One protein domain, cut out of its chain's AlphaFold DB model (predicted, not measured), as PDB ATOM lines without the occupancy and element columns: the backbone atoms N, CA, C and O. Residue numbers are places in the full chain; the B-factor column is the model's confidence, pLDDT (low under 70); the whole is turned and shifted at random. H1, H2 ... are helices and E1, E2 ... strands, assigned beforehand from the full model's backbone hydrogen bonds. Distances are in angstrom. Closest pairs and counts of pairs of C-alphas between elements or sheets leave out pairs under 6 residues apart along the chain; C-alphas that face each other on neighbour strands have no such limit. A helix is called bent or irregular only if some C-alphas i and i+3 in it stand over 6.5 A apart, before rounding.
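What this domain is: This is residues 403 to 429, 448 to 472, 496 to 528 and 536 to 627 of the 627 residues of a protein of Coprococcus sp. CAG:131 (UniProt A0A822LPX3). A six-stranded antiparallel sheet, strongly twisted and curled like part of a barrel, forms a wall with the long helix H2 packed on one face, while a second pair of strands, E4 and E7, sits at the sheet's curled side away from H2. The long helix H4 runs side by side with H2 and only grazes the sheet; short H3 makes a corner at one end of H4, and short H1 grazes the sheet near E1 and E2. The printed part has 177 residues with four named helices and eight named strands, in the order H1 H2 H3 H4 E1 E2 E3 E4 E5 E6 E7 E8, and its class is mixed, helices and strands. The large sheet has the order E1 E2 E3 E8 E5 E6, and E4 and E7 form a small antiparallel sheet of their own. The whole is compact and rounded, with a radius of gyration of the C-alphas of 15.6 A and spans of 45, 35 and 32 A.

Where its parts are: After residues 403 to 413, the first named element is H1, residues 414 to 417, with C-alpha 414 at (24.788, -21.893, 26.707). Residues 418 to 429 hold no named element. After the first cut comes H2, residues 453 to 469, 24.5 A long. Past the second cut H3, residues 496 to 500, is neither bent nor irregular, but only just: C-alphas 496 and 499 are 6.2 A apart. H4, residues 502 to 520, begins with C-alpha 502 at (30.073, 3.182, 43.476) and is 26.7 A long. Beyond the third cut come E1, residues 539 to 541, E2, residues 544 to 549, E3, residues 558 to 563, and E4, residues 569 to 575. E5, residues 580 to 587, is 20.4 A long. E6 is residues 604 to 606 and E7 residues 610 to 615. E8, residues 619 to 626, is 22.3 A long and ends with C-alpha 626 at (49.952, -23.089, 42.237).

How they stand to each other: E1, E2 and E3 form a meander, each strand the antiparallel neighbour of the one before; N 539 and O 546 are 2.8 A apart, and N 545 and O 562 2.9 A. E3 and E8 are antiparallel at 157 degrees, with N 561 and O 621 at 2.9 A. E8 and E5 have N 585 and O 622 at 2.8 A, and the hairpin E5 and E6 has N 582 and O 604 at 2.8 A. E4 and E7 are antiparallel at 145 degrees, with N 574 and O 611 at 2.8 A. The closest C-alphas of E6 and E7 are those of Glu 604 and Ile 611, 6.1 A apart. H2 and the large sheet make two layers, a helix on one face of a sheet: H2 lies over E3 and E8 at a height over the sheet of 8.0 A. On the local plane H2 runs along the strands, but only just, at 29.6 degrees to E8; their closest C-alphas, of Leu 462 and Phe 620, are 5.1 A apart. H2 and H4 touch at a shallow tilt of 11 degrees, the same way, closest at the C-alphas of Met 468 and Tyr 518, 7.1 A. H3 and H4 only just touch, only at the corner, with 3 pairs of C-alphas within 8 A; the closest are Leu 499 and Ser 505, 5.0 A. Every O i to N i+4 pair is within hydrogen-bond range in H2 and H4; H3 has 0 of 1, with 2 of 2 O i to N i+3 pairs within range, and H1 is too short for an O i to N i+4 pair.

The domain as a whole: The two C-alphas farthest apart, of Ser 497 and Asp 608, are 50.8 A apart. Residues 430 to 447, 473 to 495 and 529 to 535 are cut out, with C-alpha gaps of 24.0 A, 29.2 A and 12.8 A. Of the links printed whole, E5 to E6 is long, with 16 residues. The mean pLDDT of the printed part is 93.3, and residues 526 to 528 are under 70.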
ATOM      1  N   PHE A 403      22.392 -14.277  24.263       96.94
ATOM      2  CA  PHE A 403      22.247 -15.198  25.392       96.94
ATOM      3  C   PHE A 403      22.214 -14.451  26.733       96.94
ATOM      4  O   PHE A 403      21.358 -14.717  27.583       96.94
ATOM      5  N   MET A 404      23.111 -13.478  26.917       96.25
ATOM      6  CA  MET A 404      23.168 -12.664  28.134       96.25
ATOM      7  C   MET A 404      21.949 -11.737  28.276       96.25
ATOM      8  O   MET A 404      21.524 -11.447  29.393       96.25
ATOM      9  N   MET A 405      21.300 -11.333  27.185       95.50
ATOM     10  CA  MET A 405      20.058 -10.550  27.243       95.50
ATOM     11  C   MET A 405      18.866 -11.350  27.784       95.50
ATOM     12  O   MET A 405      17.935 -10.764  28.348       95.50
ATOM     13  N   ILE A 406      18.882 -12.683  27.663       96.50
ATOM     14  CA  ILE A 406      17.828 -13.541  28.210       96.50
ATOM     15  C   ILE A 406      17.825 -13.407  29.742       96.50
ATOM     16  O   ILE A 406      18.871 -13.604  30.369       96.50
ATOM     17  N   PRO A 407      16.665 -13.132  30.379       96.12
ATOM     18  CA  PRO A 407      16.567 -13.085  31.831       96.12
ATOM     19  C   PRO A 407      17.173 -14.340  32.473       96.12
ATOM     20  O   PRO A 407      16.814 -15.437  32.045       96.12
ATOM     21  N   PRO A 408      18.019 -14.230  33.516       94.81
ATOM     22  CA  PRO A 408      18.723 -15.377  34.099       94.81
ATOM     23  C   PRO A 408      17.831 -16.572  34.461       94.81
ATOM     24  O   PRO A 408      18.222 -17.723  34.295       94.81
ATOM     25  N   VAL A 409      16.593 -16.317  34.897       94.06
ATOM     26  CA  VAL A 409      15.587 -17.356  35.200       94.06
ATOM     27  C   VAL A 409      15.146 -18.183  33.987       94.06
ATOM     28  O   VAL A 409      14.643 -19.288  34.160       94.06
ATOM     29  N   ASN A 410      15.326 -17.645  32.781       95.31
ATOM     30  CA  ASN A 410      14.913 -18.222  31.505       95.31
ATOM     31  C   ASN A 410      16.101 -18.703  30.656       95.31
ATOM     32  O   ASN A 410      15.879 -19.220  29.562       95.31
ATOM     33  N   ARG A 411      17.349 -18.521  31.111       94.50
ATOM     34  CA  ARG A 411      18.530 -18.987  30.372       94.50
ATOM     35  C   ARG A 411      18.559 -20.512  30.337       94.50
ATOM     36  O   ARG A 411      18.573 -21.154  31.389       94.50
ATOM     37  N   GLY A 412      18.554 -21.054  29.122       93.62
ATOM     38  CA  GLY A 412      18.762 -22.474  28.848       93.62
ATOM     39  C   GLY A 412      20.247 -22.843  28.821       93.62
ATOM     40  O   GLY A 412      21.056 -22.208  29.494       93.62
ATOM     41  N   SER A 413      20.583 -23.862  28.031       96.19
ATOM     42  CA  SER A 413      21.970 -24.257  27.761       96.19
ATOM     43  C   SER A 413      22.693 -23.172  26.959       96.19
ATOM     44  O   SER A 413      22.184 -22.708  25.934       96.19
ATOM     45  N   PHE A 414      23.872 -22.770  27.428       96.25
ATOM     46  CA  PHE A 414      24.788 -21.893  26.707       96.25
ATOM     47  C   PHE A 414      25.325 -22.603  25.468       96.25
ATOM     48  O   PHE A 414      25.247 -22.041  24.379       96.25
ATOM     49  N   THR A 415      25.792 -23.850  25.604       94.25
ATOM     50  CA  THR A 415      26.385 -24.600  24.484       94.25
ATOM     51  C   THR A 415      25.385 -24.864  23.361       94.25
ATOM     52  O   THR A 415      25.748 -24.769  22.189       94.25
ATOM     53  N   ASP A 416      24.116 -25.127  23.692       94.50
ATOM     54  CA  ASP A 416      23.056 -25.265  22.689       94.50
ATOM     55  C   ASP A 416      22.771 -23.925  21.996       94.50
ATOM     56  O   ASP A 416      22.576 -23.882  20.781       94.50
ATOM     57  N   TYR A 417      22.762 -22.819  22.751       95.06
ATOM     58  CA  TYR A 417      22.487 -21.486  22.207       95.06
ATOM     59  C   TYR A 417      23.614 -20.987  21.299       95.06
ATOM     60  O   TYR A 417      23.360 -20.388  20.254       95.06
ATOM     61  N   THR A 418      24.866 -21.256  21.669       93.56
ATOM     62  CA  THR A 418      26.054 -20.892  20.886       93.56
ATOM     63  C   THR A 418      26.459 -21.963  19.879       93.56
ATOM     64  O   THR A 418      27.550 -21.890  19.314       93.56
ATOM     65  N   CYS A 419      25.604 -22.958  19.629       91.19
ATOM     66  CA  CYS A 419      25.874 -24.003  18.653       91.19
ATOM     67  C   CYS A 419      26.208 -23.394  17.277       91.19
ATOM     68  O   CYS A 419      25.527 -22.483  16.794       91.19
ATOM     69  N   GLY A 420      27.287 -23.888  16.664       86.94
ATOM     70  CA  GLY A 420      27.828 -23.382  15.398       86.94
ATOM     71  C   GLY A 420      28.933 -22.331  15.538       86.94
ATOM     72  O   GLY A 420      29.593 -22.046  14.545       86.94
ATOM     73  N   ILE A 421      29.185 -21.804  16.741       89.06
ATOM     74  CA  ILE A 421      30.360 -20.968  17.014       89.06
ATOM     75  C   ILE A 421      31.533 -21.885  17.398       89.06
ATOM     76  O   ILE A 421      31.438 -22.574  18.413       89.06
ATOM     77  N   PRO A 422      32.627 -21.935  16.617       78.12
ATOM     78  CA  PRO A 422      33.683 -22.926  16.818       78.12
ATOM     79  C   PRO A 422      34.578 -22.664  18.037       78.12
ATOM     80  O   PRO A 422      35.238 -23.600  18.466       78.12
ATOM     81  N   PHE A 423      34.603 -21.444  18.597       86.50
ATOM     82  CA  PHE A 423      35.504 -21.036  19.692       86.50
ATOM     83  C   PHE A 423      36.913 -21.658  19.561       86.50
ATOM     84  O   PHE A 423      37.370 -22.363  20.460       86.50
ATOM     85  N   ASP A 424      37.556 -21.451  18.406       85.50
ATOM     86  CA  ASP A 424      38.863 -22.036  18.071       85.50
ATOM     87  C   ASP A 424      39.958 -21.447  18.970       85.50
ATOM     88  O   ASP A 424      40.058 -20.228  19.094       85.50
ATOM     89  N   GLU A 425      40.781 -22.291  19.591       81.12
ATOM     90  CA  GLU A 425      41.909 -21.869  20.437       81.12
ATOM     91  C   GLU A 425      42.887 -20.928  19.710       81.12
ATOM     92  O   GLU A 425      43.452 -20.032  20.344       81.12
ATOM     93  N   ASN A 426      43.030 -21.083  18.388       76.12
ATOM     94  CA  ASN A 426      43.907 -20.277  17.536       76.12
ATOM     95  C   ASN A 426      43.160 -19.172  16.763       76.12
ATOM     96  O   ASN A 426      43.691 -18.656  15.778       76.12
ATOM     97  N   ASP A 427      41.938 -18.812  17.177       80.62
ATOM     98  CA  ASP A 427      41.190 -17.696  16.588       80.62
ATOM     99  C   ASP A 427      42.046 -16.414  16.606       80.62
ATOM    100  O   ASP A 427      42.487 -15.961  17.666       80.62
ATOM    101  N   ASP A 428      42.304 -15.837  15.432       80.00
ATOM    102  CA  ASP A 428      43.058 -14.594  15.247       80.00
ATOM    103  C   ASP A 428      42.150 -13.378  14.984       80.00
ATOM    104  O   ASP A 428      42.640 -12.245  14.868       80.00
ATOM    105  N   THR A 429      40.830 -13.593  14.961       88.12
ATOM    106  CA  THR A 429      39.812 -12.550  14.821       88.12
ATOM    107  C   THR A 429      39.628 -11.752  16.113       88.12
ATOM    108  O   THR A 429      40.187 -12.048  17.177       88.12
ATOM    109  N   LYS A 448      21.327  -3.673  28.173       95.50
ATOM    110  CA  LYS A 448      20.983  -5.005  27.647       95.50
ATOM    111  C   LYS A 448      20.829  -6.082  28.724       95.50
ATOM    112  O   LYS A 448      20.032  -6.998  28.546       95.50
ATOM    113  N   MET A 449      21.573  -5.987  29.830       95.56
ATOM    114  CA  MET A 449      21.499  -6.987  30.905       95.56
ATOM    115  C   MET A 449      20.103  -7.016  31.544       95.56
ATOM    116  O   MET A 449      19.431  -5.988  31.654       95.56
ATOM    117  N   SER A 450      19.654  -8.179  32.001       90.81
ATOM    118  CA  SER A 450      18.334  -8.339  32.625       90.81
ATOM    119  C   SER A 450      18.385  -8.202  34.153       90.81
ATOM    120  O   SER A 450      19.426  -8.391  34.769       90.81
ATOM    121  N   GLY A 451      17.237  -7.929  34.783       90.12
ATOM    122  CA  GLY A 451      17.104  -7.901  36.245       90.12
ATOM    123  C   GLY A 451      17.211  -6.511  36.873       90.12
ATOM    124  O   GLY A 451      17.043  -5.487  36.201       90.12
ATOM    125  N   GLY A 452      17.408  -6.492  38.194       90.94
ATOM    126  CA  GLY A 452      17.603  -5.265  38.964       90.94
ATOM    127  C   GLY A 452      18.962  -4.617  38.699       90.94
ATOM    128  O   GLY A 452      19.774  -5.125  37.934       90.94
ATOM    129  N   TYR A 453      19.222  -3.480  39.345       90.25
ATOM    130  CA  TYR A 453      20.482  -2.750  39.165       90.25
ATOM    131  C   TYR A 453      21.707  -3.612  39.521       90.25
ATOM    132  O   TYR A 453      22.614  -3.735  38.707       90.25
ATOM    133  N   GLU A 454      21.692  -4.285  40.674       91.62
ATOM    134  CA  GLU A 454      22.784  -5.177  41.100       91.62
ATOM    135  C   GLU A 454      22.961  -6.380  40.161       91.62
ATOM    136  O   GLU A 454      24.084  -6.683  39.755       91.62
ATOM    137  N   ASP A 455      21.853  -7.013  39.748       93.12
ATOM    138  CA  ASP A 455      21.878  -8.138  38.804       93.12
ATOM    139  C   ASP A 455      22.528  -7.716  37.486       93.12
ATOM    140  O   ASP A 455      23.406  -8.411  36.985       93.12
ATOM    141  N   LYS A 456      22.156  -6.541  36.959       96.06
ATOM    142  CA  LYS A 456      22.712  -6.002  35.715       96.06
ATOM    143  C   LYS A 456      24.227  -5.837  35.791       96.06
ATOM    144  O   LYS A 456      24.899  -6.187  34.829       96.06
ATOM    145  N   TYR A 457      24.785  -5.339  36.898       97.31
ATOM    146  CA  TYR A 457      26.243  -5.218  37.031       97.31
ATOM    147  C   TYR A 457      26.936  -6.561  37.244       97.31
ATOM    148  O   TYR A 457      28.028  -6.754  36.711       97.31
ATOM    149  N   ALA A 458      26.336  -7.492  37.989       97.56
ATOM    150  CA  ALA A 458      26.881  -8.843  38.127       97.56
ATOM    151  C   ALA A 458      26.960  -9.544  36.763       97.56
ATOM    152  O   ALA A 458      28.015 -10.043  36.364       97.56
ATOM    153  N   ASP A 459      25.875  -9.460  36.002       96.69
ATOM    154  CA  ASP A 459      25.739 -10.022  34.665       96.69
ATOM    155  C   ASP A 459      26.652  -9.325  33.641       96.69
ATOM    156  O   ASP A 459      27.272  -9.977  32.801       96.69
ATOM    157  N   LEU A 460      26.844  -8.008  33.771       97.62
ATOM    158  CA  LEU A 460      27.801  -7.250  32.967       97.62
ATOM    159  C   LEU A 460      29.244  -7.684  33.253       97.62
ATOM    160  O   LEU A 460      30.023  -7.890  32.321       97.62
ATOM    161  N   ARG A 461      29.618  -7.873  34.529       98.44
ATOM    162  CA  ARG A 461      30.942  -8.417  34.881       98.44
ATOM    163  C   ARG A 461      31.125  -9.818  34.297       98.44
ATOM    164  O   ARG A 461      32.204 -10.115  33.785       98.44
ATOM    165  N   LEU A 462      30.085 -10.651  34.348       98.31
ATOM    166  CA  LEU A 462      30.082 -11.989  33.761       98.31
ATOM    167  C   LEU A 462      30.294 -11.952  32.241       98.31
ATOM    168  O   LEU A 462      31.193 -12.640  31.762       98.31
ATOM    169  N   LEU A 463      29.559 -11.112  31.502       98.06
ATOM    170  CA  LEU A 463      29.734 -10.941  30.053       98.06
ATOM    171  C   LEU A 463      31.181 -10.565  29.711       98.06
ATOM    172  O   LEU A 463      31.830 -11.262  28.938       98.06
ATOM    173  N   PHE A 464      31.710  -9.502  30.323       98.38
ATOM    174  CA  PHE A 464      33.072  -9.041  30.037       98.38
ATOM    175  C   PHE A 464      34.132 -10.076  30.439       98.38
ATOM    176  O   PHE A 464      35.106 -10.261  29.713       98.38
ATOM    177  N   GLY A 465      33.936 -10.773  31.564       98.19
ATOM    178  CA  GLY A 465      34.822 -11.853  32.005       98.19
ATOM    179  C   GLY A 465      34.857 -13.010  31.009       98.19
ATOM    180  O   GLY A 465      35.936 -13.413  30.573       98.19
ATOM    181  N   LEU A 466      33.678 -13.476  30.584       97.62
ATOM    182  CA  LEU A 466      33.533 -14.510  29.564       97.62
ATOM    183  C   LEU A 466      34.216 -14.081  28.263       97.62
ATOM    184  O   LEU A 466      35.140 -14.764  27.830       97.62
ATOM    185  N   THR A 467      33.850 -12.929  27.692       95.81
ATOM    186  CA  THR A 467      34.419 -12.430  26.428       95.81
ATOM    187  C   THR A 467      35.938 -12.269  26.491       95.81
ATOM    188  O   THR A 467      36.627 -12.645  25.545       95.81
ATOM    189  N   MET A 468      36.487 -11.778  27.607       95.88
ATOM    190  CA  MET A 468      37.940 -11.665  27.792       95.88
ATOM    191  C   MET A 468      38.640 -13.032  27.801       95.88
ATOM    192  O   MET A 468      39.797 -13.142  27.400       95.88
ATOM    193  N   SER A 469      37.945 -14.071  28.262       95.00
ATOM    194  CA  SER A 469      38.493 -15.418  28.408       95.00
ATOM    195  C   SER A 469      38.300 -16.333  27.198       95.00
ATOM    196  O   SER A 469      38.940 -17.382  27.136       95.00
ATOM    197  N   LEU A 470      37.473 -15.944  26.227       93.44
ATOM    198  CA  LEU A 470      37.353 -16.652  24.951       93.44
ATOM    199  C   LEU A 470      38.612 -16.418  24.082       93.44
ATOM    200  O   LEU A 470      39.313 -15.423  24.298       93.44
ATOM    201  N   PRO A 471      38.950 -17.309  23.131       90.25
ATOM    202  CA  PRO A 471      40.064 -17.121  22.190       90.25
ATOM    203  C   PRO A 471      39.921 -15.854  21.332       90.25
ATOM    204  O   PRO A 471      38.890 -15.191  21.389       90.25
ATOM    205  N   GLY A 472      40.951 -15.450  20.590       89.19
ATOM    206  CA  GLY A 472      40.916 -14.221  19.784       89.19
ATOM    207  C   GLY A 472      41.443 -12.962  20.467       89.19
ATOM    208  O   GLY A 472      41.710 -12.908  21.675       89.19
ATOM    209  N   TRP A 496      31.320  10.858  31.777       96.06
ATOM    210  CA  TRP A 496      32.357  10.513  32.752       96.06
ATOM    211  C   TRP A 496      31.901  10.659  34.212       96.06
ATOM    212  O   TRP A 496      32.549  10.101  35.101       96.06
ATOM    213  N   SER A 497      30.799  11.378  34.476       96.06
ATOM    214  CA  SER A 497      30.292  11.591  35.840       96.06
ATOM    215  C   SER A 497      29.730  10.314  36.465       96.06
ATOM    216  O   SER A 497      29.660  10.214  37.687       96.06
ATOM    217  N   VAL A 498      29.432   9.286  35.656       96.12
ATOM    218  CA  VAL A 498      28.977   7.987  36.170       96.12
ATOM    219  C   VAL A 498      29.971   7.361  37.151       96.12
ATOM    220  O   VAL A 498      29.570   6.607  38.027       96.12
ATOM    221  N   LEU A 499      31.260   7.701  37.060       96.50
ATOM    222  CA  LEU A 499      32.292   7.209  37.977       96.50
ATOM    223  C   LEU A 499      32.185   7.774  39.405       96.50
ATOM    224  O   LEU A 499      32.881   7.284  40.294       96.50
ATOM    225  N   GLU A 500      31.319   8.765  39.644       96.69
ATOM    226  CA  GLU A 500      30.957   9.219  40.992       96.69
ATOM    227  C   GLU A 500      30.059   8.209  41.728       96.69
ATOM    228  O   GLU A 500      29.950   8.264  42.954       96.69
ATOM    229  N   PHE A 501      29.438   7.267  41.005       96.44
ATOM    230  CA  PHE A 501      28.637   6.192  41.585       96.44
ATOM    231  C   PHE A 501      29.481   4.938  41.839       96.44
ATOM    232  O   PHE A 501      30.235   4.474  40.977       96.44
ATOM    233  N   ASP A 502      29.295   4.338  43.016       95.81
ATOM    234  CA  ASP A 502      30.073   3.182  43.476       95.81
ATOM    235  C   ASP A 502      30.034   2.005  42.489       95.81
ATOM    236  O   ASP A 502      31.075   1.430  42.182       95.81
ATOM    237  N   ALA A 503      28.861   1.670  41.939       95.56
ATOM    238  CA  ALA A 503      28.710   0.537  41.022       95.56
ATOM    239  C   ALA A 503      29.562   0.686  39.751       95.56
ATOM    240  O   ALA A 503      30.270  -0.244  39.361       95.56
ATOM    241  N   ASN A 504      29.558   1.873  39.145       97.56
ATOM    242  CA  ASN A 504      30.351   2.197  37.961       97.56
ATOM    243  C   ASN A 504      31.853   2.222  38.277       97.56
ATOM    244  O   ASN A 504      32.652   1.670  37.523       97.56
ATOM    245  N   SER A 505      32.242   2.797  39.418       97.75
ATOM    246  CA  SER A 505      33.638   2.811  39.873       97.75
ATOM    247  C   SER A 505      34.174   1.394  40.121       97.75
ATOM    248  O   SER A 505      35.270   1.031  39.674       97.75
ATOM    249  N   TYR A 506      33.376   0.541  40.770       98.19
ATOM    250  CA  TYR A 506      33.698  -0.868  40.979       98.19
ATOM    251  C   TYR A 506      33.778  -1.650  39.667       98.19
ATOM    252  O   TYR A 506      34.685  -2.472  39.505       98.19
ATOM    253  N   PHE A 507      32.878  -1.376  38.724       98.50
ATOM    254  CA  PHE A 507      32.891  -2.004  37.409       98.50
ATOM    255  C   PHE A 507      34.108  -1.583  36.572       98.50
ATOM    256  O   PHE A 507      34.820  -2.440  36.053       98.50
ATOM    257  N   GLN A 508      34.447  -0.293  36.516       98.25
ATOM    258  CA  GLN A 508      35.650   0.166  35.814       98.25
ATOM    259  C   GLN A 508      36.916  -0.459  36.420       98.25
ATOM    260  O   GLN A 508      37.826  -0.890  35.705       98.25
ATOM    261  N   LYS A 509      36.968  -0.576  37.753       98.50
ATOM    262  CA  LYS A 509      38.057  -1.276  38.442       98.50
ATOM    263  C   LYS A 509      38.121  -2.758  38.064       98.50
ATOM    264  O   LYS A 509      39.223  -3.278  37.888       98.50
ATOM    265  N   TYR A 510      36.974  -3.421  37.927       98.69
ATOM    266  CA  TYR A 510      36.890  -4.790  37.421       98.69
ATOM    267  C   TYR A 510      37.486  -4.903  36.015       98.69
ATOM    268  O   TYR A 510      38.375  -5.728  35.822       98.69
ATOM    269  N   ILE A 511      37.094  -4.030  35.080       98.62
ATOM    270  CA  ILE A 511      37.635  -4.019  33.710       98.62
ATOM    271  C   ILE A 511      39.147  -3.796  33.705       98.62
ATOM    272  O   ILE A 511      39.881  -4.535  33.057       98.62
ATOM    273  N   LYS A 512      39.642  -2.836  34.489       98.44
ATOM    274  CA  LYS A 512      41.082  -2.570  34.600       98.44
ATOM    275  C   LYS A 512      41.871  -3.785  35.099       98.44
ATOM    276  O   LYS A 512      42.950  -4.084  34.588       98.44
ATOM    277  N   GLU A 513      41.373  -4.483  36.118       98.44
ATOM    278  CA  GLU A 513      42.042  -5.685  36.624       98.44
ATOM    279  C   GLU A 513      41.863  -6.897  35.694       98.44
ATOM    280  O   GLU A 513      42.758  -7.739  35.632       98.44
ATOM    281  N   LEU A 514      40.764  -6.962  34.941       98.19
ATOM    282  CA  LEU A 514      40.521  -7.971  33.913       98.19
ATOM    283  C   LEU A 514      41.472  -7.800  32.717       98.19
ATOM    284  O   LEU A 514      42.089  -8.769  32.286       98.19
ATOM    285  N   ASN A 515      41.688  -6.565  32.256       97.88
ATOM    286  CA  ASN A 515      42.693  -6.240  31.240       97.88
ATOM    287  C   ASN A 515      44.098  -6.644  31.702       97.88
ATOM    288  O   ASN A 515      44.859  -7.244  30.949       97.88
ATOM    289  N   LYS A 516      44.429  -6.388  32.973       96.69
ATOM    290  CA  LYS A 516      45.692  -6.849  33.562       96.69
ATOM    291  C   LYS A 516      45.787  -8.377  33.615       96.69
ATOM    292  O   LYS A 516      46.875  -8.923  33.448       96.69
ATOM    293  N   LEU A 517      44.687  -9.079  33.886       96.00
ATOM    294  CA  LEU A 517      44.670 -10.540  33.858       96.00
ATOM    295  C   LEU A 517      44.983 -11.056  32.447       96.00
ATOM    296  O   LEU A 517      45.849 -11.913  32.319       96.00
ATOM    297  N   TYR A 518      44.344 -10.489  31.419       94.81
ATOM    298  CA  TYR A 518      44.602 -10.810  30.010       94.81
ATOM    299  C   TYR A 518      46.063 -10.552  29.614       94.81
ATOM    300  O   TYR A 518      46.696 -11.412  29.014       94.81
ATOM    301  N   ASP A 519      46.628  -9.418  30.038       91.06
ATOM    302  CA  ASP A 519      48.018  -9.040  29.744       91.06
ATOM    303  C   ASP A 519      49.064  -9.931  30.441       91.06
ATOM    304  O   ASP A 519      50.168 -10.127  29.947       91.06
ATOM    305  N   THR A 520      48.733 -10.489  31.611       90.31
ATOM    306  CA  THR A 520      49.690 -11.251  32.440       90.31
ATOM    307  C   THR A 520      49.555 -12.767  32.328       90.31
ATOM    308  O   THR A 520      50.350 -13.496  32.933       90.31
ATOM    309  N   LYS A 521      48.543 -13.261  31.612       91.12
ATOM    310  CA  LYS A 521      48.265 -14.690  31.452       91.12
ATOM    311  C   LYS A 521      48.322 -15.070  29.983       91.12
ATOM    312  O   LYS A 521      47.325 -14.951  29.284       91.12
ATOM    313  N   ASN A 522      49.460 -15.629  29.571       85.38
ATOM    314  CA  ASN A 522      49.698 -16.080  28.196       85.38
ATOM    315  C   ASN A 522      48.594 -17.009  27.668       85.38
ATOM    316  O   ASN A 522      48.206 -16.916  26.509       85.38
ATOM    317  N   ALA A 523      48.024 -17.837  28.551       89.12
ATOM    318  CA  ALA A 523      46.900 -18.711  28.234       89.12
ATOM    319  C   ALA A 523      45.676 -17.973  27.661       89.12
ATOM    320  O   ALA A 523      44.925 -18.536  26.874       89.12
ATOM    321  N   LEU A 524      45.458 -16.708  28.039       89.19
ATOM    322  CA  LEU A 524      44.323 -15.921  27.561       89.19
ATOM    323  C   LEU A 524      44.611 -15.208  26.234       89.19
ATOM    324  O   LEU A 524      43.669 -14.958  25.481       89.19
ATOM    325  N   CYS A 525      45.878 -14.910  25.927       76.25
ATOM    326  CA  CYS A 525      46.264 -13.995  24.854       76.25
ATOM    327  C   CYS A 525      46.706 -14.645  23.533       76.25
ATOM    328  O   CYS A 525      47.191 -13.933  22.662       76.25
ATOM    329  N   GLY A 526      46.515 -15.958  23.366       66.31
ATOM    330  CA  GLY A 526      46.798 -16.661  22.104       66.31
ATOM    331  C   GLY A 526      48.242 -17.151  21.944       66.31
ATOM    332  O   GLY A 526      48.554 -17.782  20.945       66.31
ATOM    333  N   ASP A 527      49.096 -16.945  22.951       62.53
ATOM    334  CA  ASP A 527      50.461 -17.495  23.023       62.53
ATOM    335  C   ASP A 527      50.502 -18.810  23.819       62.53
ATOM    336  O   ASP A 527      51.430 -19.076  24.590       62.53
ATOM    337  N   GLY A 528      49.435 -19.599  23.712       59.47
ATOM    338  CA  GLY A 528      49.323 -20.914  24.333       59.47
ATOM    339  C   GLY A 528      50.147 -21.972  23.603       59.47
ATOM    340  O   GLY A 528      50.859 -21.699  22.635       59.47
ATOM    341  N   LEU A 536      37.362 -24.974  22.047       87.38
ATOM    342  CA  LEU A 536      37.231 -25.035  23.504       87.38
ATOM    343  C   LEU A 536      36.336 -26.206  23.935       87.38
ATOM    344  O   LEU A 536      35.182 -26.313  23.508       87.38
ATOM    345  N   ASP A 537      36.833 -27.033  24.856       89.50
ATOM    346  CA  ASP A 537      36.019 -28.049  25.524       89.50
ATOM    347  C   ASP A 537      35.204 -27.407  26.658       89.50
ATOM    348  O   ASP A 537      35.673 -27.238  27.787       89.50
ATOM    349  N   ILE A 538      33.978 -26.988  26.331       94.56
ATOM    350  CA  ILE A 538      33.061 -26.354  27.281       94.56
ATOM    351  C   ILE A 538      32.253 -27.424  28.017       94.56
ATOM    352  O   ILE A 538      31.352 -28.058  27.467       94.56
ATOM    353  N   GLN A 539      32.528 -27.560  29.308       95.69
ATOM    354  CA  GLN A 539      31.790 -28.412  30.229       95.69
ATOM    355  C   GLN A 539      30.593 -27.649  30.798       95.69
ATOM    356  O   GLN A 539      30.761 -26.650  31.494       95.69
ATOM    357  N   GLU A 540      29.375 -28.138  30.567       96.12
ATOM    358  CA  GLU A 540      28.149 -27.492  31.042       96.12
ATOM    359  C   GLU A 540      27.369 -28.366  32.031       96.12
ATOM    360  O   GLU A 540      27.080 -29.541  31.793       96.12
ATOM    361  N   LYS A 541      26.979 -27.772  33.166       95.81
ATOM    362  CA  LYS A 541      26.104 -28.409  34.154       95.81
ATOM    363  C   LYS A 541      25.084 -27.413  34.690       95.81
ATOM    364  O   LYS A 541      25.367 -26.615  35.586       95.81
ATOM    365  N   GLY A 542      23.855 -27.514  34.193       94.00
ATOM    366  CA  GLY A 542      22.802 -26.556  34.521       94.00
ATOM    367  C   GLY A 542      23.102 -25.209  33.869       94.00
ATOM    368  O   GLY A 542      23.228 -25.150  32.658       94.00
ATOM    369  N   GLN A 543      23.228 -24.149  34.669       96.06
ATOM    370  CA  GLN A 543      23.578 -22.801  34.191       96.06
ATOM    371  C   GLN A 543      25.046 -22.441  34.462       96.06
ATOM    372  O   GLN A 543      25.410 -21.267  34.421       96.06
ATOM    373  N   VAL A 544      25.876 -23.434  34.800       98.12
ATOM    374  CA  VAL A 544      27.311 -23.248  35.030       98.12
ATOM    375  C   VAL A 544      28.083 -23.902  33.899       98.12
ATOM    376  O   VAL A 544      27.952 -25.114  33.695       98.12
ATOM    377  N   ILE A 545      28.913 -23.112  33.224       98.00
ATOM    378  CA  ILE A 545      29.906 -23.612  32.276       98.00
ATOM    379  C   ILE A 545      31.306 -23.504  32.872       98.00
ATOM    380  O   ILE A 545      31.587 -22.614  33.682       98.00
ATOM    381  N   SER A 546      32.191 -24.390  32.440       98.00
ATOM    382  CA  SER A 546      33.626 -24.249  32.637       98.00
ATOM    383  C   SER A 546      34.398 -24.713  31.415       98.00
ATOM    384  O   SER A 546      33.908 -25.523  30.635       98.00
ATOM    385  N   PHE A 547      35.588 -24.161  31.234       96.12
ATOM    386  CA  PHE A 547      36.521 -24.554  30.184       96.12
ATOM    387  C   PHE A 547      37.938 -24.169  30.602       96.12
ATOM    388  O   PHE A 547      38.139 -23.373  31.525       96.12
ATOM    389  N   VAL A 548      38.923 -24.746  29.929       94.31
ATOM    390  CA  VAL A 548      40.339 -24.443  30.126       94.31
ATOM    391  C   VAL A 548      40.823 -23.526  29.007       94.31
ATOM    392  O   VAL A 548      40.332 -23.580  27.885       94.31
ATOM    393  N   ARG A 549      41.764 -22.644  29.335       92.69
ATOM    394  CA  ARG A 549      42.600 -21.939  28.367       92.69
ATOM    395  C   ARG A 549      44.034 -22.366  28.604       92.69
ATOM    396  O   ARG A 549      44.510 -22.316  29.745       92.69
ATOM    397  N   HIS A 550      44.704 -22.791  27.543       90.00
ATOM    398  CA  HIS A 550      45.993 -23.445  27.670       90.00
ATOM    399  C   HIS A 550      47.157 -22.462  27.586       90.00
ATOM    400  O   HIS A 550      47.267 -21.666  26.656       90.00
ATOM    401  N   GLY A 551      48.053 -22.530  28.568       88.06
ATOM    402  CA  GLY A 551      49.328 -21.822  28.539       88.06
ATOM    403  C   GLY A 551      50.380 -22.582  27.732       88.06
ATOM    404  O   GLY A 551      50.117 -23.663  27.199       88.06
ATOM    405  N   LEU A 552      51.598 -22.028  27.679       85.06
ATOM    406  CA  LEU A 552      52.769 -22.675  27.065       85.06
ATOM    407  C   LEU A 552      53.119 -24.011  27.738       85.06
ATOM    408  O   LEU A 552      53.525 -24.958  27.070       85.06
ATOM    409  N   ASP A 553      52.920 -24.092  29.051       87.56
ATOM    410  CA  ASP A 553      53.025 -25.310  29.843       87.56
ATOM    411  C   ASP A 553      51.690 -25.586  30.545       87.56
ATOM    412  O   ASP A 553      50.958 -24.659  30.883       87.56
ATOM    413  N   VAL A 554      51.409 -26.852  30.872       86.50
ATOM    414  CA  VAL A 554      50.200 -27.249  31.632       86.50
ATOM    415  C   VAL A 554      50.081 -26.497  32.964       86.50
ATOM    416  O   VAL A 554      48.989 -26.180  33.423       86.50
ATOM    417  N   ALA A 555      51.211 -26.161  33.590       87.00
ATOM    418  CA  ALA A 555      51.233 -25.404  34.840       87.00
ATOM    419  C   ALA A 555      50.788 -23.935  34.687       87.00
ATOM    420  O   ALA A 555      50.545 -23.278  35.702       87.00
ATOM    421  N   ASP A 556      50.720 -23.429  33.455       89.69
ATOM    422  CA  ASP A 556      50.291 -22.071  33.122       89.69
ATOM    423  C   ASP A 556      48.844 -22.026  32.599       89.69
ATOM    424  O   ASP A 556      48.328 -20.934  32.341       89.69
ATOM    425  N   ASP A 557      48.182 -23.185  32.487       93.25
ATOM    426  CA  ASP A 557      46.768 -23.288  32.139       93.25
ATOM    427  C   ASP A 557      45.904 -22.544  33.170       93.25
ATOM    428  O   ASP A 557      46.171 -22.523  34.384       93.25
ATOM    429  N   VAL A 558      44.834 -21.928  32.674       95.38
ATOM    430  CA  VAL A 558      43.831 -21.258  33.501       95.38
ATOM    431  C   VAL A 558      42.459 -21.861  33.242       95.38
ATOM    432  O   VAL A 558      42.109 -22.185  32.112       95.38
ATOM    433  N   TYR A 559      41.675 -22.000  34.302       97.25
ATOM    434  CA  TYR A 559      40.369 -22.651  34.273       97.25
ATOM    435  C   TYR A 559      39.293 -21.616  34.552       97.25
ATOM    436  O   TYR A 559      39.346 -20.913  35.565       97.25
ATOM    437  N   ILE A 560      38.337 -21.514  33.643       98.19
ATOM    438  CA  ILE A 560      37.274 -20.521  33.658       98.19
ATOM    439  C   ILE A 560      36.018 -21.186  34.200       98.19
ATOM    440  O   ILE A 560      35.685 -22.301  33.807       98.19
ATOM    441  N   VAL A 561      35.301 -20.493  35.080       98.50
ATOM    442  CA  VAL A 561      33.974 -20.898  35.553       98.50
ATOM    443  C   VAL A 561      33.025 -19.715  35.422       98.50
ATOM    444  O   VAL A 561      33.288 -18.644  35.970       98.50
ATOM    445  N   CYS A 562      31.907 -19.922  34.734       98.56
ATOM    446  CA  CYS A 562      30.853 -18.932  34.539       98.56
ATOM    447  C   CYS A 562      29.530 -19.501  35.048       98.56
ATOM    448  O   CYS A 562      29.093 -20.548  34.576       98.56
ATOM    449  N   ASN A 563      28.873 -18.817  35.982       98.12
ATOM    450  CA  ASN A 563      27.529 -19.161  36.443       98.12
ATOM    451  C   ASN A 563      26.528 -18.109  35.972       98.12
ATOM    452  O   ASN A 563      26.499 -16.995  36.489       98.12
ATOM    453  N   PHE A 564      25.672 -18.492  35.029       97.94
ATOM    454  CA  PHE A 564      24.640 -17.634  34.449       97.94
ATOM    455  C   PHE A 564      23.334 -17.605  35.254       97.94
ATOM    456  O   PHE A 564      22.393 -16.914  34.858       97.94
ATOM    457  N   GLY A 565      23.251 -18.374  36.343       96.12
ATOM    458  CA  GLY A 565      22.063 -18.510  37.176       96.12
ATOM    459  C   GLY A 565      22.041 -17.582  38.391       96.12
ATOM    460  O   GLY A 565      23.060 -17.068  38.842       96.12
ATOM    461  N   LEU A 566      20.852 -17.430  38.984       94.75
ATOM    462  CA  LEU A 566      20.611 -16.609  40.187       94.75
ATOM    463  C   LEU A 566      20.938 -17.322  41.510       94.75
ATOM    464  O   LEU A 566      20.559 -16.855  42.583       94.75
ATOM    465  N   LYS A 567      21.554 -18.504  41.459       94.81
ATOM    466  CA  LYS A 567      21.843 -19.310  42.650       94.81
ATOM    467  C   LYS A 567      23.319 -19.645  42.715       94.81
ATOM    468  O   LYS A 567      23.890 -20.104  41.729       94.81
ATOM    469  N   ASN A 568      23.885 -19.508  43.909       96.12
ATOM    470  CA  ASN A 568      25.216 -20.016  44.216       96.12
ATOM    471  C   ASN A 568      25.221 -21.541  44.061       96.12
ATOM    472  O   ASN A 568      24.393 -22.240  44.658       96.12
ATOM    473  N   VAL A 569      26.164 -22.057  43.280       96.56
ATOM    474  CA  VAL A 569      26.411 -23.492  43.133       96.56
ATOM    475  C   VAL A 569      27.645 -23.834  43.954       96.56
ATOM    476  O   VAL A 569      28.698 -23.242  43.760       96.56
ATOM    477  N   THR A 570      27.521 -24.778  44.881       93.81
ATOM    478  CA  THR A 570      28.635 -25.264  45.714       93.81
ATOM    479  C   THR A 570      28.971 -26.702  45.332       93.81
ATOM    480  O   THR A 570      28.090 -27.440  44.881       93.81
ATOM    481  N   GLY A 571      30.239 -27.099  45.472       92.56
ATOM    482  CA  GLY A 571      30.696 -28.434  45.068       92.56
ATOM    483  C   GLY A 571      30.624 -28.667  43.554       92.56
ATOM    484  O   GLY A 571      30.346 -29.785  43.107       92.56
ATOM    485  N   TYR A 572      30.802 -27.615  42.745       95.75
ATOM    486  CA  TYR A 572      30.956 -27.766  41.302       95.75
ATOM    487  C   TYR A 572      32.284 -28.472  41.028       95.75
ATOM    488  O   TYR A 572      33.335 -28.011  41.462       95.75
ATOM    489  N   LYS A 573      32.224 -29.605  40.331       95.75
ATOM    490  CA  LYS A 573      33.396 -30.403  39.981       95.75
ATOM    491  C   LYS A 573      34.022 -29.824  38.722       95.75
ATOM    492  O   LYS A 573      33.478 -30.036  37.644       95.75
ATOM    493  N   LEU A 574      35.115 -29.092  38.887       96.31
ATOM    494  CA  LEU A 574      35.891 -28.491  37.810       96.31
ATOM    495  C   LEU A 574      37.023 -29.452  37.412       96.31
ATOM    496  O   LEU A 574      37.897 -29.714  38.247       96.31
ATOM    497  N   PRO A 575      37.010 -30.001  36.185       94.88
ATOM    498  CA  PRO A 575      38.113 -30.811  35.680       94.88
ATOM    499  C   PRO A 575      39.395 -29.984  35.553       94.88
ATOM    500  O   PRO A 575      39.351 -28.822  35.148       94.88
ATOM    501  N   VAL A 576      40.529 -30.591  35.895       94.38
ATOM    502  CA  VAL A 576      41.866 -30.004  35.763       94.38
ATOM    503  C   VAL A 576      42.850 -31.025  35.193       94.38
ATOM    504  O   VAL A 576      42.716 -32.225  35.412       94.38
ATOM    505  N   GLU A 577      43.864 -30.540  34.479       90.25
ATOM    506  CA  GLU A 577      44.820 -31.382  33.739       90.25
ATOM    507  C   GLU A 577      45.824 -32.101  34.653       90.25
ATOM    508  O   GLU A 577      46.347 -33.162  34.314       90.25
ATOM    509  N   THR A 578      46.124 -31.525  35.820       90.75
ATOM    510  CA  THR A 578      47.145 -32.047  36.738       90.75
ATOM    511  C   THR A 578      46.663 -32.068  38.177       90.75
ATOM    512  O   THR A 578      45.996 -31.145  38.636       90.75
ATOM    513  N   ASP A 579      47.076 -33.087  38.927       92.38
ATOM    514  CA  ASP A 579      46.918 -33.079  40.378       92.38
ATOM    515  C   ASP A 579      47.816 -32.007  41.010       92.38
ATOM    516  O   ASP A 579      48.945 -31.774  40.573       92.38
ATOM    517  N   GLY A 580      47.330 -31.363  42.069       92.62
ATOM    518  CA  GLY A 580      48.048 -30.256  42.688       92.62
ATOM    519  C   GLY A 580      47.141 -29.280  43.418       92.62
ATOM    520  O   GLY A 580      45.992 -29.583  43.740       92.62
ATOM    521  N   LYS A 581      47.682 -28.097  43.715       95.31
ATOM    522  CA  LYS A 581      46.942 -27.021  44.380       95.31
ATOM    523  C   LYS A 581      46.498 -25.995  43.358       95.31
ATOM    524  O   LYS A 581      47.308 -25.493  42.588       95.31
ATOM    525  N   TYR A 582      45.236 -25.616  43.436       96.56
ATOM    526  CA  TYR A 582      44.628 -24.600  42.595       96.56
ATOM    527  C   TYR A 582      44.104 -23.467  43.452       96.56
ATOM    528  O   TYR A 582      43.685 -23.666  44.592       96.56
ATOM    529  N   ARG A 583      44.136 -22.256  42.908       96.75
ATOM    530  CA  ARG A 583      43.602 -21.072  43.576       96.75
ATOM    531  C   ARG A 583      42.781 -20.247  42.606       96.75
ATOM    532  O   ARG A 583      43.187 -20.055  41.464       96.75
ATOM    533  N   GLU A 584      41.686 -19.688  43.108       97.56
ATOM    534  CA  GLU A 584      40.958 -18.619  42.435       97.56
ATOM    535  C   GLU A 584      41.829 -17.354  42.401       97.56
ATOM    536  O   GLU A 584      42.119 -16.723  43.427       97.56
ATOM    537  N   ILE A 585      42.316 -17.026  41.209       96.88
ATOM    538  CA  ILE A 585      43.185 -15.870  40.968       96.88
ATOM    539  C   ILE A 585      42.383 -14.621  40.599       96.88
ATOM    540  O   ILE A 585      42.878 -13.507  40.772       96.88
ATOM    541  N   PHE A 586      41.147 -14.797  40.131       97.94
ATOM    542  CA  PHE A 586      40.244 -13.715  39.771       97.94
ATOM    543  C   PHE A 586      38.788 -14.151  39.960       97.94
ATOM    544  O   PHE A 586      38.445 -15.289  39.665       97.94
ATOM    545  N   SER A 587      37.939 -13.253  40.456       97.75
ATOM    546  CA  SER A 587      36.514 -13.512  40.683       97.75
ATOM    547  C   SER A 587      35.733 -12.216  40.533       97.75
ATOM    548  O   SER A 587      36.061 -11.223  41.194       97.75
ATOM    549  N   SER A 588      34.709 -12.217  39.681       98.06
ATOM    550  CA  SER A 588      33.807 -11.078  39.502       98.06
ATOM    551  C   SER A 588      32.912 -10.837  40.716       98.06
ATOM    552  O   SER A 588      32.408  -9.727  40.874       98.06
ATOM    553  N   ASP A 589      32.757 -11.831  41.596       97.25
ATOM    554  CA  ASP A 589      31.980 -11.718  42.833       97.25
ATOM    555  C   ASP A 589      32.800 -11.134  44.001       97.25
ATOM    556  O   ASP A 589      32.368 -11.097  45.150       97.25
ATOM    557  N   ASN A 590      34.021 -10.655  43.753       97.00
ATOM    558  CA  ASN A 590      34.805  -9.995  44.791       97.00
ATOM    559  C   ASN A 590      34.159  -8.660  45.215       97.00
ATOM    560  O   ASN A 590      33.835  -7.828  44.368       97.00
ATOM    561  N   LEU A 591      34.084  -8.401  46.528       96.50
ATOM    562  CA  LEU A 591      33.561  -7.151  47.104       96.50
ATOM    563  C   LEU A 591      34.188  -5.890  46.488       96.50
ATOM    564  O   LEU A 591      33.518  -4.877  46.324       96.50
ATOM    565  N   LYS A 592      35.470  -5.940  46.100       96.25
ATOM    566  CA  LYS A 592      36.161  -4.790  45.486       96.25
ATOM    567  C   LYS A 592      35.650  -4.420  44.085       96.25
ATOM    568  O   LYS A 592      36.069  -3.385  43.570       96.25
ATOM    569  N   TYR A 593      34.834  -5.284  43.483       97.19
ATOM    570  CA  TYR A 593      34.176  -5.119  42.186       97.19
ATOM    571  C   TYR A 593      32.648  -5.001  42.318       97.19
ATOM    572  O   TYR A 593      31.950  -5.031  41.307       97.19
ATOM    573  N   GLY A 594      32.125  -4.865  43.544       94.75
ATOM    574  CA  GLY A 594      30.684  -4.810  43.796       94.75
ATOM    575  C   GLY A 594      29.990  -6.175  43.729       94.75
ATOM    576  O   GLY A 594      28.805  -6.235  43.425       94.75
ATOM    577  N   GLY A 595      30.724  -7.273  43.935       95.38
ATOM    578  CA  GLY A 595      30.138  -8.596  44.184       95.38
ATOM    579  C   GLY A 595      29.824  -8.833  45.663       95.38
ATOM    580  O   GLY A 595      30.111  -7.982  46.503       95.38
ATOM    581  N   GLU A 596      29.280  -9.998  45.998       95.19
ATOM    582  CA  GLU A 596      28.855 -10.356  47.361       95.19
ATOM    583  C   GLU A 596      29.970 -10.981  48.217       95.19
ATOM    584  O   GLU A 596      29.871 -11.048  49.446       95.19
ATOM    585  N   GLY A 597      31.064 -11.420  47.595       94.12
ATOM    586  CA  GLY A 597      32.203 -12.025  48.279       94.12
ATOM    587  C   GLY A 597      32.029 -13.511  48.594       94.12
ATOM    588  O   GLY A 597      32.698 -14.010  49.506       94.12
ATOM    589  N   ASN A 598      31.202 -14.232  47.830       92.88
ATOM    590  CA  ASN A 598      31.001 -15.685  47.928       92.88
ATOM    591  C   ASN A 598      32.139 -16.483  47.252       92.88
ATOM    592  O   ASN A 598      31.940 -17.569  46.712       92.88
ATOM    593  N   ASN A 599      33.342 -15.919  47.269       89.00
ATOM    594  CA  ASN A 599      34.501 -16.367  46.514       89.00
ATOM    595  C   ASN A 599      35.209 -17.586  47.134       89.00
ATOM    596  O   ASN A 599      35.025 -17.922  48.310       89.00
ATOM    597  N   ASN A 600      36.051 -18.245  46.337       93.31
ATOM    598  CA  ASN A 600      36.758 -19.462  46.732       93.31
ATOM    599  C   ASN A 600      38.023 -19.095  47.512       93.31
ATOM    600  O   ASN A 600      39.055 -18.705  46.961       93.31
ATOM    601  N   LYS A 601      37.943 -19.179  48.842       89.19
ATOM    602  CA  LYS A 601      39.029 -18.758  49.734       89.19
ATOM    603  C   LYS A 601      40.044 -19.878  49.933       89.19
ATOM    604  O   LYS A 601      39.736 -20.897  50.536       89.19
ATOM    605  N   GLY A 602      41.295 -19.610  49.570       90.69
ATOM    606  CA  GLY A 602      42.418 -20.501  49.853       90.69
ATOM    607  C   GLY A 602      42.831 -21.316  48.633       90.69
ATOM    608  O   GLY A 602      42.949 -20.758  47.543       90.69
ATOM    609  N   TYR A 603      43.128 -22.595  48.857       92.56
ATOM    610  CA  TYR A 603      43.553 -23.528  47.821       92.56
ATOM    611  C   TYR A 603      42.615 -24.724  47.793       92.56
ATOM    612  O   TYR A 603      42.371 -25.316  48.845       92.56
ATOM    613  N   GLU A 604      42.202 -25.116  46.597       92.81
ATOM    614  CA  GLU A 604      41.567 -26.405  46.354       92.81
ATOM    615  C   GLU A 604      42.631 -27.406  45.913       92.81
ATOM    616  O   GLU A 604      43.596 -27.048  45.233       92.81
ATOM    617  N   THR A 605      42.506 -28.655  46.354       93.06
ATOM    618  CA  THR A 605      43.471 -29.708  46.015       93.06
ATOM    619  C   THR A 605      42.821 -30.687  45.060       93.06
ATOM    620  O   THR A 605      41.800 -31.281  45.394       93.06
ATOM    621  N   ALA A 606      43.431 -30.851  43.893       92.00
ATOM    622  CA  ALA A 606      43.029 -31.859  42.933       92.00
ATOM    623  C   ALA A 606      43.553 -33.230  43.367       92.00
ATOM    624  O   ALA A 606      44.737 -33.374  43.688       92.00
ATOM    625  N   ALA A 607      42.657 -34.212  43.377       81.06
ATOM    626  CA  ALA A 607      42.981 -35.629  43.430       81.06
ATOM    627  C   ALA A 607      42.159 -36.307  42.331       81.06
ATOM    628  O   ALA A 607      40.933 -36.185  42.332       81.06
ATOM    629  N   ASP A 608      42.838 -36.961  41.390       88.12
ATOM    630  CA  ASP A 608      42.247 -37.553  40.185       88.12
ATOM    631  C   ASP A 608      41.702 -36.511  39.181       88.12
ATOM    632  O   ASP A 608      40.664 -36.722  38.550       88.12
ATOM    633  N   GLY A 609      42.398 -35.377  39.023       91.56
ATOM    634  CA  GLY A 609      42.110 -34.401  37.959       91.56
ATOM    635  C   GLY A 609      40.828 -33.581  38.141       91.56
ATOM    636  O   GLY A 609      40.253 -33.101  37.167       91.56
ATOM    637  N   VAL A 610      40.337 -33.416  39.373       94.88
ATOM    638  CA  VAL A 610      39.144 -32.603  39.672       94.88
ATOM    639  C   VAL A 610      39.355 -31.773  40.934       94.88
ATOM    640  O   VAL A 610      39.820 -32.295  41.947       94.88
ATOM    641  N   ILE A 611      38.935 -30.506  40.903       95.81
ATOM    642  CA  ILE A 611      38.752 -29.668  42.099       95.81
ATOM    643  C   ILE A 611      37.272 -29.349  42.324       95.81
ATOM    644  O   ILE A 611      36.497 -29.229  41.375       95.81
ATOM    645  N   GLU A 612      36.861 -29.214  43.586       95.31
ATOM    646  CA  GLU A 612      35.512 -28.766  43.938       95.31
ATOM    647  C   GLU A 612      35.526 -27.273  44.239       95.31
ATOM    648  O   GLU A 612      36.246 -26.813  45.119       95.31
ATOM    649  N   VAL A 613      34.718 -26.511  43.509       96.38
ATOM    650  CA  VAL A 613      34.654 -25.053  43.633       96.38
ATOM    651  C   VAL A 613      33.225 -24.589  43.851       96.38
ATOM    652  O   VAL A 613      32.243 -25.288  43.578       96.38
ATOM    653  N   SER A 614      33.108 -23.373  44.356       95.81
ATOM    654  CA  SER A 614      31.861 -22.630  44.419       95.81
ATOM    655  C   SER A 614      31.787 -21.659  43.237       95.81
ATOM    656  O   SER A 614      32.740 -20.941  42.948       95.81
ATOM    657  N   ALA A 615      30.640 -21.622  42.567       97.12
ATOM    658  CA  ALA A 615      30.321 -20.692  41.494       97.12
ATOM    659  C   ALA A 615      29.181 -19.780  41.987       97.12
ATOM    660  O   ALA A 615      28.020 -20.211  42.005       97.12
ATOM    661  N   PRO A 616      29.486 -18.557  42.461       97.44
ATOM    662  CA  PRO A 616      28.473 -17.592  42.893       97.44
ATOM    663  C   PRO A 616      27.450 -17.280  41.798       97.44
ATOM    664  O   PRO A 616      27.726 -17.492  40.618       97.44
ATOM    665  N   ALA A 617      26.266 -16.798  42.161       96.62
ATOM    666  CA  ALA A 617      25.254 -16.363  41.202       96.62
ATOM    667  C   ALA A 617      25.801 -15.257  40.281       96.62
ATOM    668  O   ALA A 617      26.530 -14.385  40.750       96.62
ATOM    669  N   LEU A 618      25.446 -15.294  38.991       97.31
ATOM    670  CA  LEU A 618      25.838 -14.293  37.982       97.31
ATOM    671  C   LEU A 618      27.331 -13.924  38.041       97.31
ATOM    672  O   LEU A 618      27.700 -12.751  38.100       97.31
ATOM    673  N   SER A 619      28.202 -14.935  38.075       97.88
ATOM    674  CA  SER A 619      29.624 -14.725  38.347       97.88
ATOM    675  C   SER A 619      30.556 -15.422  37.368       97.88
ATOM    676  O   SER A 619      30.218 -16.428  36.748       97.88
ATOM    677  N   PHE A 620      31.751 -14.849  37.263       98.50
ATOM    678  CA  PHE A 620      32.888 -15.296  36.479       98.50
ATOM    679  C   PHE A 620      34.076 -15.481  37.424       98.50
ATOM    680  O   PHE A 620      34.380 -14.588  38.222       98.50
ATOM    681  N   ALA A 621      34.767 -16.609  37.326       98.38
ATOM    682  CA  ALA A 621      35.956 -16.900  38.113       98.38
ATOM    683  C   ALA A 621      37.042 -17.558  37.261       98.38
ATOM    684  O   ALA A 621      36.754 -18.295  36.319       98.38
ATOM    685  N   VAL A 622      38.297 -17.298  37.629       98.25
ATOM    686  CA  VAL A 622      39.479 -17.891  37.002       98.25
ATOM    687  C   VAL A 622      40.328 -18.563  38.067       98.25
ATOM    688  O   VAL A 622      40.713 -17.935  39.060       98.25
ATOM    689  N   PHE A 623      40.661 -19.824  37.830       97.75
ATOM    690  CA  PHE A 623      41.536 -20.634  38.667       97.75
ATOM    691  C   PHE A 623      42.843 -20.917  37.936       97.75
ATOM    692  O   PHE A 623      42.869 -21.040  36.715       97.75
ATOM    693  N   ALA A 624      43.934 -21.029  38.685       95.88
ATOM    694  CA  ALA A 624      45.230 -21.419  38.143       95.88
ATOM    695  C   ALA A 624      45.946 -22.372  39.097       95.88
ATOM    696  O   ALA A 624      45.736 -22.316  40.318       95.88
ATOM    697  N   HIS A 625      46.804 -23.220  38.532       94.06
ATOM    698  CA  HIS A 625      47.680 -24.087  39.305       94.06
ATOM    699  C   HIS A 625      48.695 -23.256  40.110       94.06
ATOM    700  O   HIS A 625      49.157 -22.189  39.693       94.06
ATOM    701  N   VAL A 626      49.043 -23.742  41.298       90.38
ATOM    702  CA  VAL A 626      49.952 -23.089  42.237       90.38
ATOM    703  C   VAL A 626      51.181 -23.971  42.371       90.38
ATOM    704  O   VAL A 626      51.091 -25.091  42.871       90.38
ATOM    705  N   LYS A 627      52.317 -23.447  41.902       77.25
ATOM    706  CA  LYS A 627      53.621 -24.115  41.988       77.25
ATOM    707  C   LYS A 627      54.077 -24.315  43.432       77.25
ATOM    708  O   LYS A 627      53.813 -23.422  44.275       77.25
TER     709      LYS A 627